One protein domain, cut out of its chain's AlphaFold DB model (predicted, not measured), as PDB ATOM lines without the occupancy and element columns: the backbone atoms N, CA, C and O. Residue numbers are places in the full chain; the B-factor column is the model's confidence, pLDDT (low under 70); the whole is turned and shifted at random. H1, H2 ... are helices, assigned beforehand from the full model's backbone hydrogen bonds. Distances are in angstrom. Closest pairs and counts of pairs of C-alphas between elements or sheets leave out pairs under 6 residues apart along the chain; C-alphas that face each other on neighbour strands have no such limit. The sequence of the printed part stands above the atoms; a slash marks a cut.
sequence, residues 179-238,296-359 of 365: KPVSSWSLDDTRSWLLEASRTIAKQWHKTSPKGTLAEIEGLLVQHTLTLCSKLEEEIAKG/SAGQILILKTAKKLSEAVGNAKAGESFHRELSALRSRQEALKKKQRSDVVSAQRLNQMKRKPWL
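AT A GLANCE: This is residues 179 to 238 and 296 to 359 of the 365 residues of the protein "Hypothetical protein" of Chaetoceros debilis (UniProt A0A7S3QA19). A two-helix hairpin, H1 and H2, makes one side of a compact body; the short helices H3 and H4 and the first part of the long helix H5 pack on it, and H5 then runs out of the body as a long straight arm. The arm's far part, residues 338 to 359, sticks out free and makes much of the length. The printed part has 124 residues with five named helices, H1 to H5 in order along the chain, and no named strand; the class is all helix. The whole is loose, with a radius of gyration of the C-alphas of 19.8 A, and spans 68 by 40 by 22 A.

IN THESE COORDINATES: The printed part begins at Lys 179. H1, residues 186 to 207, starts with C-alpha 186 at (6.957, 38.593, -61.435) and is 31.1 A long from first to last C-alpha. H2, residues 213 to 238, is 36.7 A long and ends with C-alpha 238 at (6.091, 26.340, -67.615). H3 is residues 297 to 302, 8.8 A, and H4 is residues 306 to 313, 10.5 A. H5, residues 316 to 354, is the longest at 56.9 A and ends with C-alpha 354 at (-33.592, 49.498, -42.003).

HOW THE PARTS SIT: H1 and H2 form a helical hairpin and touch, closest at the C-alphas of Ala 201 and Glu 217, 5.3 A apart, at a shallow tilt of 31 degrees, opposite ways. The helix packing is mostly crossed: of six touching pairs with a tilt, one is shallow. H3 touches H1 with the C-alphas of Ala 297 and Leu 186 closest, 5.4 A apart, at a steep tilt of 44 degrees. H4 touches H2, about perpendicular at 80 degrees, with the C-alphas of Val 313 and His 223 closest at 5.6 A. H5 touches H4 with residues 316 to 323 alone; the closest C-alphas, of Gly 319 and Ser 310, are 3.9 A apart. H5 touches H1 with residues 321 to 325 alone, closest at the C-alphas of Ser 321 and Ile 200, 6.9 A apart. Their steep tilt is 69 degrees, only just short of about perpendicular. H1 and H4 are apart. In H1, H2, H3, H4 and H5 every O i to N i+4 pair is within hydrogen-bond range.

THE WHOLE: The C-alphas of Gly 211 and Trp 358, the two farthest apart, are 68.5 A apart. Without the stretches that stand free, residues 206 to 211 and 338 to 359, the body spans 36 by 34 by 23 A. Residues 239 to 295 are cut out, and C-alphas 238 and 296 are 9.9 A apart across the cut. The links H1 to H2, H3 to H4 and H4 to H5 are tight. The mean pLDDT of the printed part is 82.6; residues 208 to 211, 238 and 357 to 359 are under 70.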
ATOM      1  N   LYS A 179      -2.972  42.773 -52.707       79.62
ATOM      2  CA  LYS A 179      -3.330  41.862 -53.803       79.62
ATOM      3  C   LYS A 179      -3.180  40.412 -53.331       79.62
ATOM      4  O   LYS A 179      -2.185  40.090 -52.681       79.62
ATOM      5  N   PRO A 180      -4.111  39.502 -53.670       79.81
ATOM      6  CA  PRO A 180      -3.972  38.102 -53.290       79.81
ATOM      7  C   PRO A 180      -2.703  37.509 -53.912       79.81
ATOM      8  O   PRO A 180      -2.465  37.695 -55.105       79.81
ATOM      9  N   VAL A 181      -1.928  36.735 -53.141       80.62
ATOM     10  CA  VAL A 181      -0.651  36.147 -53.615       80.62
ATOM     11  C   VAL A 181      -0.819  35.380 -54.934       80.62
ATOM     12  O   VAL A 181       0.048  35.400 -55.799       80.62
ATOM     13  N   SER A 182      -1.978  34.758 -55.164       80.62
ATOM     14  CA  SER A 182      -2.274  34.039 -56.408       80.62
ATOM     15  C   SER A 182      -2.293  34.908 -57.674       80.62
ATOM     16  O   SER A 182      -2.192  34.360 -58.771       80.62
ATOM     17  N   SER A 183      -2.463  36.228 -57.561       82.69
ATOM     18  CA  SER A 183      -2.480  37.154 -58.702       82.69
ATOM     19  C   SER A 183      -1.170  37.915 -58.889       82.69
ATOM     20  O   SER A 183      -1.121  38.800 -59.737       82.69
ATOM     21  N   TRP A 184      -0.134  37.624 -58.097       85.00
ATOM     22  CA  TRP A 184       1.131  38.347 -58.189       85.00
ATOM     23  C   TRP A 184       1.850  38.057 -59.509       85.00
ATOM     24  O   TRP A 184       2.063  36.895 -59.889       85.00
ATOM     25  N   SER A 185       2.221  39.138 -60.194       85.69
ATOM     26  CA  SER A 185       3.154  39.119 -61.317       85.69
ATOM     27  C   SER A 185       4.593  38.895 -60.831       85.69
ATOM     28  O   SER A 185       4.857  38.894 -59.628       85.69
ATOM     29  N   LEU A 186       5.530  38.701 -61.763       83.00
ATOM     30  CA  LEU A 186       6.957  38.593 -61.435       83.00
ATOM     31  C   LEU A 186       7.464  39.828 -60.674       83.00
ATOM     32  O   LEU A 186       8.185  39.693 -59.686       83.00
ATOM     33  N   ASP A 187       7.024  41.017 -61.079       84.38
ATOM     34  CA  ASP A 187       7.449  42.274 -60.463       84.38
ATOM     35  C   ASP A 187       6.837  42.461 -59.067       84.38
ATOM     36  O   ASP A 187       7.525  42.902 -58.143       84.38
ATOM     37  N   ASP A 188       5.588  42.016 -58.867       84.75
ATOM     38  CA  ASP A 188       4.968  41.970 -57.537       84.75
ATOM     39  C   ASP A 188       5.731  40.987 -56.619       84.75
ATOM     40  O   ASP A 188       6.048  41.326 -55.478       84.75
ATOM     41  N   THR A 189       6.092  39.789 -57.112       84.81
ATOM     42  CA  THR A 189       6.865  38.809 -56.319       84.81
ATOM     43  C   THR A 189       8.261  39.308 -55.954       84.81
ATOM     44  O   THR A 189       8.710  39.069 -54.836       84.81
ATOM     45  N   ARG A 190       8.936  40.023 -56.863       86.00
ATOM     46  CA  ARG A 190      10.249  40.641 -56.622       86.00
ATOM     47  C   ARG A 190      10.174  41.707 -55.543       86.00
ATOM     48  O   ARG A 190      10.949  41.673 -54.593       86.00
ATOM     49  N   SER A 191       9.212  42.616 -55.680       87.56
ATOM     50  CA  SER A 191       8.999  43.709 -54.731       87.56
ATOM     51  C   SER A 191       8.717  43.164 -53.332       87.56
ATOM     52  O   SER A 191       9.330  43.602 -52.362       87.56
ATOM     53  N   TRP A 192       7.866  42.137 -53.238       89.19
ATOM     54  CA  TRP A 192       7.586  41.483 -51.966       89.19
ATOM     55  C   TRP A 192       8.805  40.754 -51.386       89.19
ATOM     56  O   TRP A 192       9.073  40.886 -50.197       89.19
ATOM     57  N   LEU A 193       9.571  40.011 -52.193       87.00
ATOM     58  CA  LEU A 193      10.766  39.306 -51.709       87.00
ATOM     59  C   LEU A 193      11.819  40.273 -51.146       87.00
ATOM     60  O   LEU A 193      12.436  39.960 -50.130       87.00
ATOM     61  N   LEU A 194      11.988  41.444 -51.765       87.25
ATOM     62  CA  LEU A 194      12.883  42.501 -51.279       87.25
ATOM     63  C   LEU A 194      12.363  43.181 -50.001       87.25
ATOM     64  O   LEU A 194      13.144  43.564 -49.133       87.25
ATOM     65  N   GLU A 195      11.049  43.334 -49.850       87.88
ATOM     66  CA  GLU A 195      10.469  43.819 -48.592       87.88
ATOM     67  C   GLU A 195      10.625  42.767 -47.479       87.88
ATOM     68  O   GLU A 195      11.041  43.091 -46.365       87.88
ATOM     69  N   ALA A 196      10.395  41.492 -47.804       86.69
ATOM     70  CA  ALA A 196      10.566  40.368 -46.891       86.69
ATOM     71  C   ALA A 196      12.031  40.181 -46.463       86.69
ATOM     72  O   ALA A 196      12.299  39.882 -45.302       86.69
ATOM     73  N   SER A 197      13.008  40.389 -47.351       87.81
ATOM     74  CA  SER A 197      14.425  40.311 -46.967       87.81
ATOM     75  C   SER A 197      14.789  41.377 -45.935       87.81
ATOM     76  O   SER A 197      15.498  41.076 -44.976       87.81
ATOM     77  N   ARG A 198      14.237  42.592 -46.054       87.69
ATOM     78  CA  ARG A 198      14.417  43.672 -45.069       87.69
ATOM     79  C   ARG A 198      13.782  43.355 -43.722       87.69
ATOM     80  O   ARG A 198      14.385  43.633 -42.683       87.69
ATOM     81  N   THR A 199      12.572  42.793 -43.704       87.56
ATOM     82  CA  THR A 199      11.911  42.420 -42.441       87.56
ATOM     83  C   THR A 199      12.653  41.281 -41.749       87.56
ATOM     84  O   THR A 199      12.921  41.372 -40.548       87.56
ATOM     85  N   ILE A 200      13.084  40.268 -42.505       87.06
ATOM     86  CA  ILE A 200      13.885  39.148 -41.998       87.06
ATOM     87  C   ILE A 200      15.238  39.647 -41.476       87.06
ATOM     88  O   ILE A 200      15.623  39.277 -40.366       87.06
ATOM     89  N   ALA A 201      15.928  40.534 -42.203       85.50
ATOM     90  CA  ALA A 201      17.202  41.113 -41.771       85.50
ATOM     91  C   ALA A 201      17.070  41.828 -40.417       85.50
ATOM     92  O   ALA A 201      17.859  41.583 -39.503       85.50
ATOM     93  N   LYS A 202      16.020  42.644 -40.242       87.19
ATOM     94  CA  LYS A 202      15.721  43.321 -38.967       87.19
ATOM     95  C   LYS A 202      15.443  42.326 -37.835       87.19
ATOM     96  O   LYS A 202      15.935  42.512 -36.721       87.19
ATOM     97  N   GLN A 203      14.682  41.263 -38.104       86.25
ATOM     98  CA  GLN A 203      14.403  40.211 -37.118       86.25
ATOM     99  C   GLN A 203      15.672  39.435 -36.729       86.25
ATOM    100  O   GLN A 203      15.877  39.116 -35.555       86.25
ATOM    101  N   TRP A 204      16.540  39.139 -37.695       85.94
ATOM    102  CA  TRP A 204      17.791  38.416 -37.467       85.94
ATOM    103  C   TRP A 204      18.800  39.260 -36.700       85.94
ATOM    104  O   TRP A 204      19.370  38.768 -35.733       85.94
ATOM    105  N   HIS A 205      18.941  40.540 -37.043       85.31
ATOM    106  CA  HIS A 205      19.777  41.476 -36.292       85.31
ATOM    107  C   HIS A 205      19.320  41.598 -34.827       85.31
ATOM    108  O   HIS A 205      20.140  41.604 -33.915       85.31
ATOM    109  N   LYS A 206      18.000  41.619 -34.580       84.44
ATOM    110  CA  LYS A 206      17.440  41.653 -33.218       84.44
ATOM    111  C   LYS A 206      17.722  40.377 -32.412       84.44
ATOM    112  O   LYS A 206      17.805  40.441 -31.191       84.44
ATOM    113  N   THR A 207      17.827  39.223 -33.069       79.25
ATOM    114  CA  THR A 207      17.999  37.914 -32.408       79.25
ATOM    115  C   THR A 207      19.453  37.451 -32.337       79.25
ATOM    116  O   THR A 207      19.787  36.630 -31.489       79.25
ATOM    117  N   SER A 208      20.327  37.967 -33.202       67.88
ATOM    118  CA  SER A 208      21.752  37.653 -33.227       67.88
ATOM    119  C   SER A 208      22.530  38.841 -33.810       67.88
ATOM    120  O   SER A 208      22.590  38.965 -35.034       67.88
ATOM    121  N   PRO A 209      23.188  39.676 -32.984       69.50
ATOM    122  CA  PRO A 209      23.948  40.848 -33.437       69.50
ATOM    123  C   PRO A 209      25.323  40.473 -34.031       69.50
ATOM    124  O   PRO A 209      26.324  41.143 -33.800       69.50
ATOM    125  N   LYS A 210      25.408  39.352 -34.757       65.38
ATOM    126  CA  LYS A 210      26.629  38.937 -35.458       65.38
ATOM    127  C   LYS A 210      26.566  39.481 -36.885       65.38
ATOM    128  O   LYS A 210      25.904  38.880 -37.726       65.38
ATOM    129  N   GLY A 211      27.242  40.603 -37.120       68.94
ATOM    130  CA  GLY A 211      27.307  41.292 -38.413       68.94
ATOM    131  C   GLY A 211      26.513  42.597 -38.436       68.94
ATOM    132  O   GLY A 211      25.609  42.811 -37.621       68.94
ATOM    133  N   THR A 212      26.862  43.485 -39.367       82.38
ATOM    134  CA  THR A 212      26.114  44.733 -39.560       82.38
ATOM    135  C   THR A 212      24.775  44.446 -40.246       82.38
ATOM    136  O   THR A 212      24.642  43.511 -41.039       82.38
ATOM    137  N   LEU A 213      23.743  45.249 -39.960       83.12
ATOM    138  CA  LEU A 213      22.423  45.086 -40.589       83.12
ATOM    139  C   LEU A 213      22.508  45.114 -42.128       83.12
ATOM    140  O   LEU A 213      21.795  44.362 -42.790       83.12
ATOM    141  N   ALA A 214      23.421  45.921 -42.675       84.12
ATOM    142  CA  ALA A 214      23.667  46.034 -44.109       84.12
ATOM    143  C   ALA A 214      24.266  44.755 -44.724       84.12
ATOM    144  O   ALA A 214      23.881  44.379 -45.829       84.12
ATOM    145  N   GLU A 215      25.155  44.048 -44.016       84.62
ATOM    146  CA  GLU A 215      25.711  42.766 -44.475       84.62
ATOM    147  C   GLU A 215      24.637  41.675 -44.537       84.62
ATOM    148  O   GLU A 215      24.539  40.943 -45.523       84.62
ATOM    149  N   ILE A 216      23.791  41.589 -43.504       83.62
ATOM    150  CA  ILE A 216      22.696  40.610 -43.444       83.62
ATOM    151  C   ILE A 216      21.653  40.908 -44.527       83.62
ATOM    152  O   ILE A 216      21.196  39.989 -45.211       83.62
ATOM    153  N   GLU A 217      21.288  42.182 -44.711       86.12
ATOM    154  CA  GLU A 217      20.388  42.601 -45.788       86.12
ATOM    155  C   GLU A 217      20.999  42.290 -47.161       86.12
ATOM    156  O   GLU A 217      20.319  41.700 -47.996       86.12
ATOM    157  N   GLY A 218      22.284  42.584 -47.377       85.44
ATOM    158  CA  GLY A 218      22.986  42.294 -48.629       85.44
ATOM    159  C   GLY A 218      22.972  40.807 -48.994       85.44
ATOM    160  O   GLY A 218      22.627  40.450 -50.124       85.44
ATOM    161  N   LEU A 219      23.256  39.927 -48.029       86.06
ATOM    162  CA  LEU A 219      23.191  38.472 -48.222       86.06
ATOM    163  C   LEU A 219      21.766  37.995 -48.535       86.06
ATOM    164  O   LEU A 219      21.554  37.208 -49.460       86.06
ATOM    165  N   LEU A 220      20.765  38.493 -47.803       86.25
ATOM    166  CA  LEU A 220      19.368  38.137 -48.057       86.25
ATOM    167  C   LEU A 220      18.887  38.661 -49.415       86.25
ATOM    168  O   LEU A 220      18.158  37.954 -50.105       86.25
ATOM    169  N   VAL A 221      19.327  39.843 -49.848       88.50
ATOM    170  CA  VAL A 221      19.019  40.377 -51.180       88.50
ATOM    171  C   VAL A 221      19.630  39.497 -52.274       88.50
ATOM    172  O   VAL A 221      18.921  39.128 -53.213       88.50
ATOM    173  N   GLN A 222      20.879  39.044 -52.142       87.69
ATOM    174  CA  GLN A 222      21.469  38.087 -53.095       87.69
ATOM    175  C   GLN A 222      20.662  36.781 -53.184       87.69
ATOM    176  O   GLN A 222      20.395  36.264 -54.277       87.69
ATOM    177  N   HIS A 223      20.197  36.273 -52.041       86.75
ATOM    178  CA  HIS A 223      19.309  35.114 -51.990       86.75
ATOM    179  C   HIS A 223      17.959  35.377 -52.679       86.75
ATOM    180  O   HIS A 223      17.475  34.514 -53.418       86.75
ATOM    181  N   THR A 224      17.371  36.570 -52.520       87.12
ATOM    182  CA  THR A 224      16.137  36.942 -53.236       87.12
ATOM    183  C   THR A 224      16.333  37.040 -54.743       87.12
ATOM    184  O   THR A 224      15.472  36.573 -55.485       87.12
ATOM    185  N   LEU A 225      17.465  37.571 -55.215       87.44
ATOM    186  CA  LEU A 225      17.777  37.634 -56.645       87.44
ATOM    187  C   LEU A 225      17.911  36.227 -57.235       87.44
ATOM    188  O   LEU A 225      17.301  35.934 -58.260       87.44
ATOM    189  N   THR A 226      18.594  35.326 -56.523       87.44
ATOM    190  CA  THR A 226      18.718  33.910 -56.914       87.44
ATOM    191  C   THR A 226      17.348  33.225 -57.000       87.44
ATOM    192  O   THR A 226      17.071  32.481 -57.944       87.44
ATOM    193  N   LEU A 227      16.456  33.498 -56.038       83.94
ATOM    194  CA  LEU A 227      15.073  33.014 -56.069       83.94
ATOM    195  C   LEU A 227      14.292  33.576 -57.258       83.94
ATOM    196  O   LEU A 227      13.561  32.829 -57.905       83.94
ATOM    197  N   CYS A 228      14.457  34.861 -57.566       85.75
ATOM    198  CA  CYS A 228      13.796  35.496 -58.702       85.75
ATOM    199  C   CYS A 228      14.255  34.886 -60.029       85.75
ATOM    200  O   CYS A 228      13.400  34.523 -60.832       85.75
ATOM    201  N   SER A 229      15.559  34.673 -60.227       86.31
ATOM    202  CA  SER A 229      16.082  34.012 -61.431       86.31
ATOM    203  C   SER A 229      15.540  32.587 -61.581       86.31
ATOM    204  O   SER A 229      15.097  32.200 -62.661       86.31
ATOM    205  N   LYS A 230      15.465  31.818 -60.484       83.62
ATOM    206  CA  LYS A 230      14.855  30.476 -60.499       83.62
ATOM    207  C   LYS A 230      13.354  30.514 -60.804       83.62
ATOM    208  O   LYS A 230      12.856  29.639 -61.509       83.62
ATOM    209  N   LEU A 231      12.625  31.515 -60.307       83.12
ATOM    210  CA  LEU A 231      11.207  31.709 -60.635       83.12
ATOM    211  C   LEU A 231      11.011  32.085 -62.109       83.12
ATOM    212  O   LEU A 231      10.088  31.575 -62.743       83.12
ATOM    213  N   GLU A 232      11.879  32.924 -62.674       84.38
ATOM    214  CA  GLU A 232      11.858  33.270 -64.099       84.38
ATOM    215  C   GLU A 232      12.128  32.055 -64.984       84.38
ATOM    216  O   GLU A 232      11.381  31.816 -65.938       84.38
ATOM    217  N   GLU A 233      13.121  31.234 -64.634       83.56
ATOM    218  CA  GLU A 233      13.369  29.967 -65.318       83.56
ATOM    219  C   GLU A 233      12.160  29.030 -65.259       83.56
ATOM    220  O   GLU A 233      11.839  28.374 -66.249       83.56
ATOM    221  N   GLU A 234      11.479  28.936 -64.116       78.94
ATOM    222  CA  GLU A 234      10.309  28.069 -63.969       78.94
ATOM    223  C   GLU A 234       9.091  28.574 -64.735       78.94
ATOM    224  O   GLU A 234       8.345  27.766 -65.292       78.94
ATOM    225  N   ILE A 235       8.903  29.888 -64.824       80.19
ATOM    226  CA  ILE A 235       7.859  30.480 -65.667       80.19
ATOM    227  C   ILE A 235       8.184  30.245 -67.146       80.19
ATOM    228  O   ILE A 235       7.299  29.849 -67.909       80.19
ATOM    229  N   ALA A 236       9.451  30.388 -67.542       76.94
ATOM    230  CA  ALA A 236       9.909  30.095 -68.899       76.94
ATOM    231  C   ALA A 236       9.769  28.600 -69.257       76.94
ATOM    232  O   ALA A 236       9.341  28.262 -70.362       76.94
ATOM    233  N   LYS A 237      10.061  27.692 -68.313       71.19
ATOM    234  CA  LYS A 237       9.866  26.233 -68.450       71.19
ATOM    235  C   LYS A 237       8.376  25.860 -68.473       71.19
ATOM    236  O   LYS A 237       7.970  25.008 -69.263       71.19
ATOM    237  N   GLY A 238       7.544  26.534 -67.677       56.25
ATOM    238  CA  GLY A 238       6.091  26.340 -67.615       56.25
ATOM    239  C   GLY A 238       5.348  26.723 -68.898       56.25
ATOM    240  O   GLY A 238       4.276  26.185 -69.157       56.25
ATOM    241  N   SER A 296       0.777  31.825 -62.489       82.62
ATOM    242  CA  SER A 296       1.387  33.106 -62.102       82.62
ATOM    243  C   SER A 296       2.610  32.882 -61.201       82.62
ATOM    244  O   SER A 296       2.718  31.849 -60.534       82.62
ATOM    245  N   ALA A 297       3.518  33.859 -61.143       81.31
ATOM    246  CA  ALA A 297       4.705  33.797 -60.286       81.31
ATOM    247  C   ALA A 297       4.324  33.549 -58.819       81.31
ATOM    248  O   ALA A 297       4.879  32.670 -58.159       81.31
ATOM    249  N   GLY A 298       3.289  34.245 -58.339       80.94
ATOM    250  CA  GLY A 298       2.764  34.036 -56.995       80.94
ATOM    251  C   GLY A 298       2.136  32.655 -56.776       80.94
ATOM    252  O   GLY A 298       2.321  32.061 -55.718       80.94
ATOM    253  N   GLN A 299       1.462  32.074 -57.777       81.62
ATOM    254  CA  GLN A 299       0.980  30.687 -57.689       81.62
ATOM    255  C   GLN A 299       2.128  29.678 -57.591       81.62
ATOM    256  O   GLN A 299       2.021  28.713 -56.838       81.62
ATOM    257  N   ILE A 300       3.213  29.885 -58.341       82.06
ATOM    258  CA  ILE A 300       4.403  29.029 -58.262       82.06
ATOM    259  C   ILE A 300       5.034  29.155 -56.874       82.06
ATOM    260  O   ILE A 300       5.315  28.131 -56.255       82.06
ATOM    261  N   LEU A 301       5.167  30.380 -56.357       82.62
ATOM    262  CA  LEU A 301       5.734  30.654 -55.038       82.62
ATOM    263  C   LEU A 301       4.937  29.985 -53.904       82.62
ATOM    264  O   LEU A 301       5.536  29.357 -53.037       82.62
ATOM    265  N   ILE A 302       3.598  30.022 -53.950       83.50
ATOM    266  CA  ILE A 302       2.727  29.335 -52.971       83.50
ATOM    267  C   ILE A 302       2.947  27.815 -52.970       83.50
ATOM    268  O   ILE A 302       2.797  27.162 -51.939       83.50
ATOM    269  N   LEU A 303       3.261  27.227 -54.126       82.75
ATOM    270  CA  LEU A 303       3.465  25.782 -54.256       82.75
ATOM    271  C   LEU A 303       4.852  25.328 -53.779       82.75
ATOM    272  O   LEU A 303       5.101  24.119 -53.696       82.75
ATOM    273  N   LYS A 304       5.770  26.256 -53.484       83.06
ATOM    274  CA  LYS A 304       7.096  25.924 -52.961       83.06
ATOM    275  C   LYS A 304       7.026  25.686 -51.459       83.06
ATOM    276  O   LYS A 304       6.559  26.517 -50.693       83.06
ATOM    277  N   THR A 305       7.537  24.534 -51.041       81.56
ATOM    278  CA  THR A 305       7.739  24.213 -49.629       81.56
ATOM    279  C   THR A 305       9.010  24.880 -49.111       81.56
ATOM    280  O   THR A 305       9.910  25.192 -49.896       81.56
ATOM    281  N   ALA A 306       9.130  25.018 -47.787       81.94
ATOM    282  CA  ALA A 306      10.349  25.508 -47.139       81.94
ATOM    283  C   ALA A 306      11.615  24.790 -47.650       81.94
ATOM    284  O   ALA A 306      12.583  25.455 -47.997       81.94
ATOM    285  N   LYS A 307      11.552  23.458 -47.829       82.12
ATOM    286  CA  LYS A 307      12.648  22.638 -48.381       82.12
ATOM    287  C   LYS A 307      13.075  23.067 -49.791       82.12
ATOM    288  O   LYS A 307      14.259  23.230 -50.065       82.12
ATOM    289  N   LYS A 308      12.111  23.314 -50.683       84.19
ATOM    290  CA  LYS A 308      12.405  23.747 -52.059       84.19
ATOM    291  C   LYS A 308      12.950  25.172 -52.110       84.19
ATOM    292  O   LYS A 308      13.757  25.478 -52.979       84.19
ATOM    293  N   LEU A 309      12.520  26.041 -51.193       82.69
ATOM    294  CA  LEU A 309      13.066  27.394 -51.071       82.69
ATOM    295  C   LEU A 309      14.485  27.370 -50.490       82.69
ATOM    296  O   LEU A 309      15.348  28.080 -50.996       82.69
ATOM    297  N   SER A 310      14.766  26.515 -49.504       83.88
ATOM    298  CA  SER A 310      16.126  26.342 -48.980       83.88
ATOM    299  C   SER A 310      17.086  25.755 -50.011       83.88
ATOM    300  O   SER A 310      18.200  26.250 -50.137       83.88
ATOM    301  N   GLU A 311      16.654  24.759 -50.793       85.94
ATOM    302  CA  GLU A 311      17.435  24.207 -51.913       85.94
ATOM    303  C   GLU A 311      17.658  25.256 -53.012       85.94
ATOM    304  O   GLU A 311      18.727  25.330 -53.618       85.94
ATOM    305  N   ALA A 312      16.661  26.108 -53.265       81.31
ATOM    306  CA  ALA A 312      16.780  27.177 -54.245       81.31
ATOM    307  C   ALA A 312      17.794  28.254 -53.821       81.31
ATOM    308  O   ALA A 312      18.500  28.784 -54.678       81.31
ATOM    309  N   VAL A 313      17.891  28.546 -52.527       82.00
ATOM    310  CA  VAL A 313      18.794  29.565 -51.975       82.00
ATOM    311  C   VAL A 313      20.181  29.004 -51.625       82.00
ATOM    312  O   VAL A 313      21.150  29.755 -51.586       82.00
ATOM    313  N   GLY A 314      20.294  27.699 -51.362       81.38
ATOM    314  CA  GLY A 314      21.513  27.082 -50.826       81.38
ATOM    315  C   GLY A 314      21.730  27.346 -49.329       81.38
ATOM    316  O   GLY A 314      22.792  27.045 -48.798       81.38
ATOM    317  N   ASN A 315      20.729  27.902 -48.633       85.06
ATOM    318  CA  ASN A 315      20.778  28.198 -47.203       85.06
ATOM    319  C   ASN A 315      19.448  27.811 -46.535       85.06
ATOM    320  O   ASN A 315      18.394  28.380 -46.838       85.06
ATOM    321  N   ALA A 316      19.508  26.846 -45.611       83.75
ATOM    322  CA  ALA A 316      18.344  26.323 -44.894       83.75
ATOM    323  C   ALA A 316      17.609  27.409 -44.099       83.75
ATOM    324  O   ALA A 316      16.396  27.572 -44.234       83.75
ATOM    325  N   LYS A 317      18.359  28.223 -43.350       85.56
ATOM    326  CA  LYS A 317      17.801  29.255 -42.472       85.56
ATOM    327  C   LYS A 317      17.098  30.357 -43.268       85.56
ATOM    328  O   LYS A 317      16.012  30.797 -42.893       85.56
ATOM    329  N   ALA A 318      17.691  30.775 -44.390       81.94
ATOM    330  CA  ALA A 318      17.104  31.791 -45.261       81.94
ATOM    331  C   ALA A 318      15.811  31.282 -45.925       81.94
ATOM    332  O   ALA A 318      14.778  31.951 -45.850       81.94
ATOM    333  N   GLY A 319      15.823  30.069 -46.492       82.88
ATOM    334  CA  GLY A 319      14.641  29.466 -47.120       82.88
ATOM    335  C   GLY A 319      13.458  29.286 -46.160       82.88
ATOM    336  O   GLY A 319      12.317  29.591 -46.516       82.88
ATOM    337  N   GLU A 320      13.725  28.864 -44.921       84.56
ATOM    338  CA  GLU A 320      12.703  28.752 -43.872       84.56
ATOM    339  C   GLU A 320      12.130  30.113 -43.467       84.56
ATOM    340  O   GLU A 320      10.913  30.242 -43.309       84.56
ATOM    341  N   SER A 321      12.975  31.142 -43.347       85.50
ATOM    342  CA  SER A 321      12.520  32.491 -42.996       85.50
ATOM    343  C   SER A 321      11.608  33.108 -44.064       85.50
ATOM    344  O   SER A 321      10.528  33.589 -43.723       85.50
ATOM    345  N   PHE A 322      11.948  32.981 -45.354       86.25
ATOM    346  CA  PHE A 322      11.071  33.420 -46.446       86.25
ATOM    347  C   PHE A 322       9.745  32.650 -46.473       86.25
ATOM    348  O   PHE A 322       8.688  33.248 -46.675       86.25
ATOM    349  N   HIS A 323       9.764  31.336 -46.228       87.75
ATOM    350  CA  HIS A 323       8.537  30.539 -46.165       87.75
ATOM    351  C   HIS A 323       7.648  30.924 -44.970       87.75
ATOM    352  O   HIS A 323       6.416  30.934 -45.081       87.75
ATOM    353  N   ARG A 324       8.254  31.245 -43.820       88.25
ATOM    354  CA  ARG A 324       7.541  31.706 -42.622       88.25
ATOM    355  C   ARG A 324       6.853  33.046 -42.869       88.25
ATOM    356  O   ARG A 324       5.667  33.159 -42.565       88.25
ATOM    357  N   GLU A 325       7.550  34.005 -43.473       86.19
ATOM    358  CA  GLU A 325       6.974  35.303 -43.852       86.19
ATOM    359  C   GLU A 325       5.870  35.157 -44.913       86.19
ATOM    360  O   GLU A 325       4.792  35.736 -44.770       86.19
ATOM    361  N   LEU A 326       6.056  34.292 -45.920       86.50
ATOM    362  CA  LEU A 326       5.016  33.985 -46.915       86.50
ATOM    363  C   LEU A 326       3.753  33.403 -46.256       86.50
ATOM    364  O   LEU A 326       2.624  33.777 -46.587       86.50
ATOM    365  N   SER A 327       3.938  32.491 -45.299       85.19
ATOM    366  CA  SER A 327       2.840  31.864 -44.553       85.19
ATOM    367  C   SER A 327       2.120  32.872 -43.654       85.19
ATOM    368  O   SER A 327       0.887  32.879 -43.600       85.19
ATOM    369  N   ALA A 328       2.872  33.750 -42.983       86.00
ATOM    370  CA  ALA A 328       2.326  34.820 -42.156       86.00
ATOM    371  C   ALA A 328       1.503  35.811 -42.992       86.00
ATOM    372  O   ALA A 328       0.370  36.133 -42.631       86.00
ATOM    373  N   LEU A 329       2.014  36.232 -44.153       85.50
ATOM    374  CA  LEU A 329       1.279  37.079 -45.092       85.50
ATOM    375  C   LEU A 329      -0.020  36.420 -45.552       85.50
ATOM    376  O   LEU A 329      -1.072  37.059 -45.541       85.50
ATOM    377  N   ARG A 330       0.015  35.132 -45.907       84.38
ATOM    378  CA  ARG A 330      -1.194  34.409 -46.312       84.38
ATOM    379  C   ARG A 330      -2.236  34.370 -45.193       84.38
ATOM    380  O   ARG A 330      -3.414  34.602 -45.460       84.38
ATOM    381  N   SER A 331      -1.810  34.124 -43.956       83.19
ATOM    382  CA  SER A 331      -2.694  34.161 -42.786       83.19
ATOM    383  C   SER A 331      -3.343  35.544 -42.615       83.19
ATOM    384  O   SER A 331      -4.565  35.639 -42.484       83.19
ATOM    385  N   ARG A 332      -2.556  36.627 -42.739       84.06
ATOM    386  CA  ARG A 332      -3.058  38.014 -42.705       84.06
ATOM    387  C   ARG A 332      -4.081  38.282 -43.818       84.06
ATOM    388  O   ARG A 332      -5.153  38.825 -43.550       84.06
ATOM    389  N   GLN A 333      -3.823  37.831 -45.048       84.12
ATOM    390  CA  GLN A 333      -4.768  37.970 -46.166       84.12
ATOM    391  C   GLN A 333      -6.069  37.176 -45.961       84.12
ATOM    392  O   GLN A 333      -7.160  37.672 -46.257       84.12
ATOM    393  N   GLU A 334      -5.985  35.948 -45.443       83.06
ATOM    394  CA  GLU A 334      -7.161  35.128 -45.139       83.06
ATOM    395  C   GLU A 334      -8.003  35.750 -44.010       83.06
ATOM    396  O   GLU A 334      -9.236  35.788 -44.112       83.06
ATOM    397  N   ALA A 335      -7.356  36.313 -42.984       81.44
ATOM    398  CA  ALA A 335      -8.013  37.043 -41.902       81.44
ATOM    399  C   ALA A 335      -8.726  38.308 -42.410       81.44
ATOM    400  O   ALA A 335      -9.907  38.504 -42.109       81.44
ATOM    401  N   LEU A 336      -8.066  39.112 -43.253       82.38
ATOM    402  CA  LEU A 336      -8.671  40.292 -43.882       82.38
ATOM    403  C   LEU A 336      -9.894  39.920 -44.724       82.38
ATOM    404  O   LEU A 336     -10.952  40.535 -44.598       82.38
ATOM    405  N   LYS A 337      -9.798  38.855 -45.527       82.69
ATOM    406  CA  LYS A 337     -10.925  38.361 -46.331       82.69
ATOM    407  C   LYS A 337     -12.087  37.876 -45.462       82.69
ATOM    408  O   LYS A 337     -13.250  38.065 -45.822       82.69
ATOM    409  N   LYS A 338     -11.798  37.238 -44.322       80.75
ATOM    410  CA  LYS A 338     -12.820  36.817 -43.353       80.75
ATOM    411  C   LYS A 338     -13.508  38.029 -42.722       80.75
ATOM    412  O   LYS A 338     -14.736  38.032 -42.652       80.75
ATOM    413  N   LYS A 339     -12.743  39.056 -42.338       83.50
ATOM    414  CA  LYS A 339     -13.269  40.311 -41.789       83.50
ATOM    415  C   LYS A 339     -14.170  41.028 -42.797       83.50
ATOM    416  O   LYS A 339     -15.333  41.247 -42.498       83.50
ATOM    417  N   GLN A 340     -13.709  41.223 -44.034       85.00
ATOM    418  CA  GLN A 340     -14.514  41.830 -45.105       85.00
ATOM    419  C   GLN A 340     -15.832  41.082 -45.351       85.00
ATOM    420  O   GLN A 340     -16.879  41.699 -45.527       85.00
ATOM    421  N   ARG A 341     -15.816  39.742 -45.338       81.50
ATOM    422  CA  ARG A 341     -17.048  38.942 -45.452       81.50
ATOM    423  C   ARG A 341     -17.987  39.166 -44.271       81.50
ATOM    424  O   ARG A 341     -19.192  39.258 -44.482       81.50
ATOM    425  N   SER A 342     -17.443  39.239 -43.059       80.19
ATOM    426  CA  SER A 342     -18.215  39.545 -41.853       80.19
ATOM    427  C   SER A 342     -18.863  40.924 -41.957       80.19
ATOM    428  O   SER A 342     -20.067  41.041 -41.759       80.19
ATOM    429  N   ASP A 343     -18.101  41.938 -42.365       84.75
ATOM    430  CA  ASP A 343     -18.576  43.317 -42.496       84.75
ATOM    431  C   ASP A 343     -19.683  43.433 -43.553       84.75
ATOM    432  O   ASP A 343     -20.707  44.071 -43.313       84.75
ATOM    433  N   VAL A 344     -19.542  42.742 -44.692       88.25
ATOM    434  CA  VAL A 344     -20.587  42.677 -45.729       88.25
ATOM    435  C   VAL A 344     -21.858  42.013 -45.197       88.25
ATOM    436  O   VAL A 344     -22.956  42.510 -45.444       88.25
ATOM    437  N   VAL A 345     -21.740  40.914 -44.446       85.06
ATOM    438  CA  VAL A 345     -22.899  40.238 -43.838       85.06
ATOM    439  C   VAL A 345     -23.572  41.143 -42.804       85.06
ATOM    440  O   VAL A 345     -24.799  41.256 -42.799       85.06
ATOM    441  N   SER A 346     -22.798  41.825 -41.961       84.44
ATOM    442  CA  SER A 346     -23.307  42.794 -40.987       84.44
ATOM    443  C   SER A 346     -24.007  43.971 -41.669       84.44
ATOM    444  O   SER A 346     -25.120  44.324 -41.284       84.44
ATOM    445  N   ALA A 347     -23.429  44.523 -42.739       87.00
ATOM    446  CA  ALA A 347     -24.039  45.593 -43.526       87.00
ATOM    447  C   ALA A 347     -25.342  45.140 -44.205       87.00
ATOM    448  O   ALA A 347     -26.332  45.873 -44.209       87.00
ATOM    449  N   GLN A 348     -25.388  43.913 -44.735       86.56
ATOM    450  CA  GLN A 348     -26.614  43.330 -45.286       86.56
ATOM    451  C   GLN A 348     -27.695  43.162 -44.214       86.56
ATOM    452  O   GLN A 348     -28.850  43.505 -44.468       86.56
ATOM    453  N   ARG A 349     -27.337  42.692 -43.012       79.56
ATOM    454  CA  ARG A 349     -28.264  42.594 -41.870       79.56
ATOM    455  C   ARG A 349     -28.795  43.965 -41.456       79.56
ATOM    456  O   ARG A 349     -30.002  44.125 -41.309       79.56
ATOM    457  N   LEU A 350     -27.923  44.965 -41.355       82.00
ATOM    458  CA  LEU A 350     -28.298  46.337 -41.012       82.00
ATOM    459  C   LEU A 350     -29.235  46.944 -42.069       82.00
ATOM    460  O   LEU A 350     -30.245  47.557 -41.729       82.00
ATOM    461  N   ASN A 351     -28.976  46.698 -43.355       85.50
ATOM    462  CA  ASN A 351     -29.874  47.107 -44.437       85.50
ATOM    463  C   ASN A 351     -31.228  46.377 -44.392       85.50
ATOM    464  O   ASN A 351     -32.252  46.978 -44.713       85.50
ATOM    465  N   GLN A 352     -31.267  45.106 -43.978       80.44
ATOM    466  CA  GLN A 352     -32.527  44.382 -43.768       80.44
ATOM    467  C   GLN A 352     -33.325  44.946 -42.586       80.44
ATOM    468  O   GLN A 352     -34.546  45.053 -42.693       80.44
ATOM    469  N   MET A 353     -32.653  45.347 -41.501       72.44
ATOM    470  CA  MET A 353     -33.289  46.011 -40.357       72.44
ATOM    471  C   MET A 353     -33.867  47.374 -40.748       72.44
ATOM    472  O   MET A 353     -35.035  47.629 -40.476       72.44
ATOM    473  N   LYS A 354     -33.109  48.202 -41.482       78.00
ATOM    474  CA  LYS A 354     -33.592  49.498 -42.003       78.00
ATOM    475  C   LYS A 354     -34.839  49.367 -42.885       78.00
ATOM    476  O   LYS A 354     -35.682  50.252 -42.893       78.00
ATOM    477  N   ARG A 355     -34.967  48.264 -43.631       77.31
ATOM    478  CA  ARG A 355     -36.135  47.985 -44.487       77.31
ATOM    479  C   ARG A 355     -37.358  47.472 -43.721       77.31
ATOM    480  O   ARG A 355     -38.430  47.384 -44.311       77.31
ATOM    481  N   LYS A 356     -37.211  47.092 -42.451       80.06
ATOM    482  CA  LYS A 356     -38.282  46.520 -41.623       80.06
ATOM    483  C   LYS A 356     -38.310  47.229 -40.263       80.06
ATOM    484  O   LYS A 356     -37.823  46.659 -39.287       80.06
ATOM    485  N   PRO A 357     -38.898  48.436 -40.172       63.97
ATOM    486  CA  PRO A 357     -38.889  49.252 -38.951       63.97
ATOM    487  C   PRO A 357     -39.455  48.531 -37.715       63.97
ATOM    488  O   PRO A 357     -38.974  48.707 -36.600       63.97
ATOM    489  N   TRP A 358     -40.410  47.614 -37.902       67.88
ATOM    490  CA  TRP A 358     -40.960  46.786 -36.819       67.88
ATOM    491  C   TRP A 358     -39.958  45.788 -36.204       67.88
ATOM    492  O   TRP A 358     -40.225  45.240 -35.137       67.88
ATOM    493  N   LEU A 359     -38.813  45.523 -36.849       56.47
ATOM    494  CA  LEU A 359     -37.714  44.753 -36.252       56.47
ATOM    495  C   LEU A 359     -36.875  45.591 -35.276       56.47
ATOM    496  O   LEU A 359     -36.235  44.999 -34.413       56.47
TER     497      LEU A 359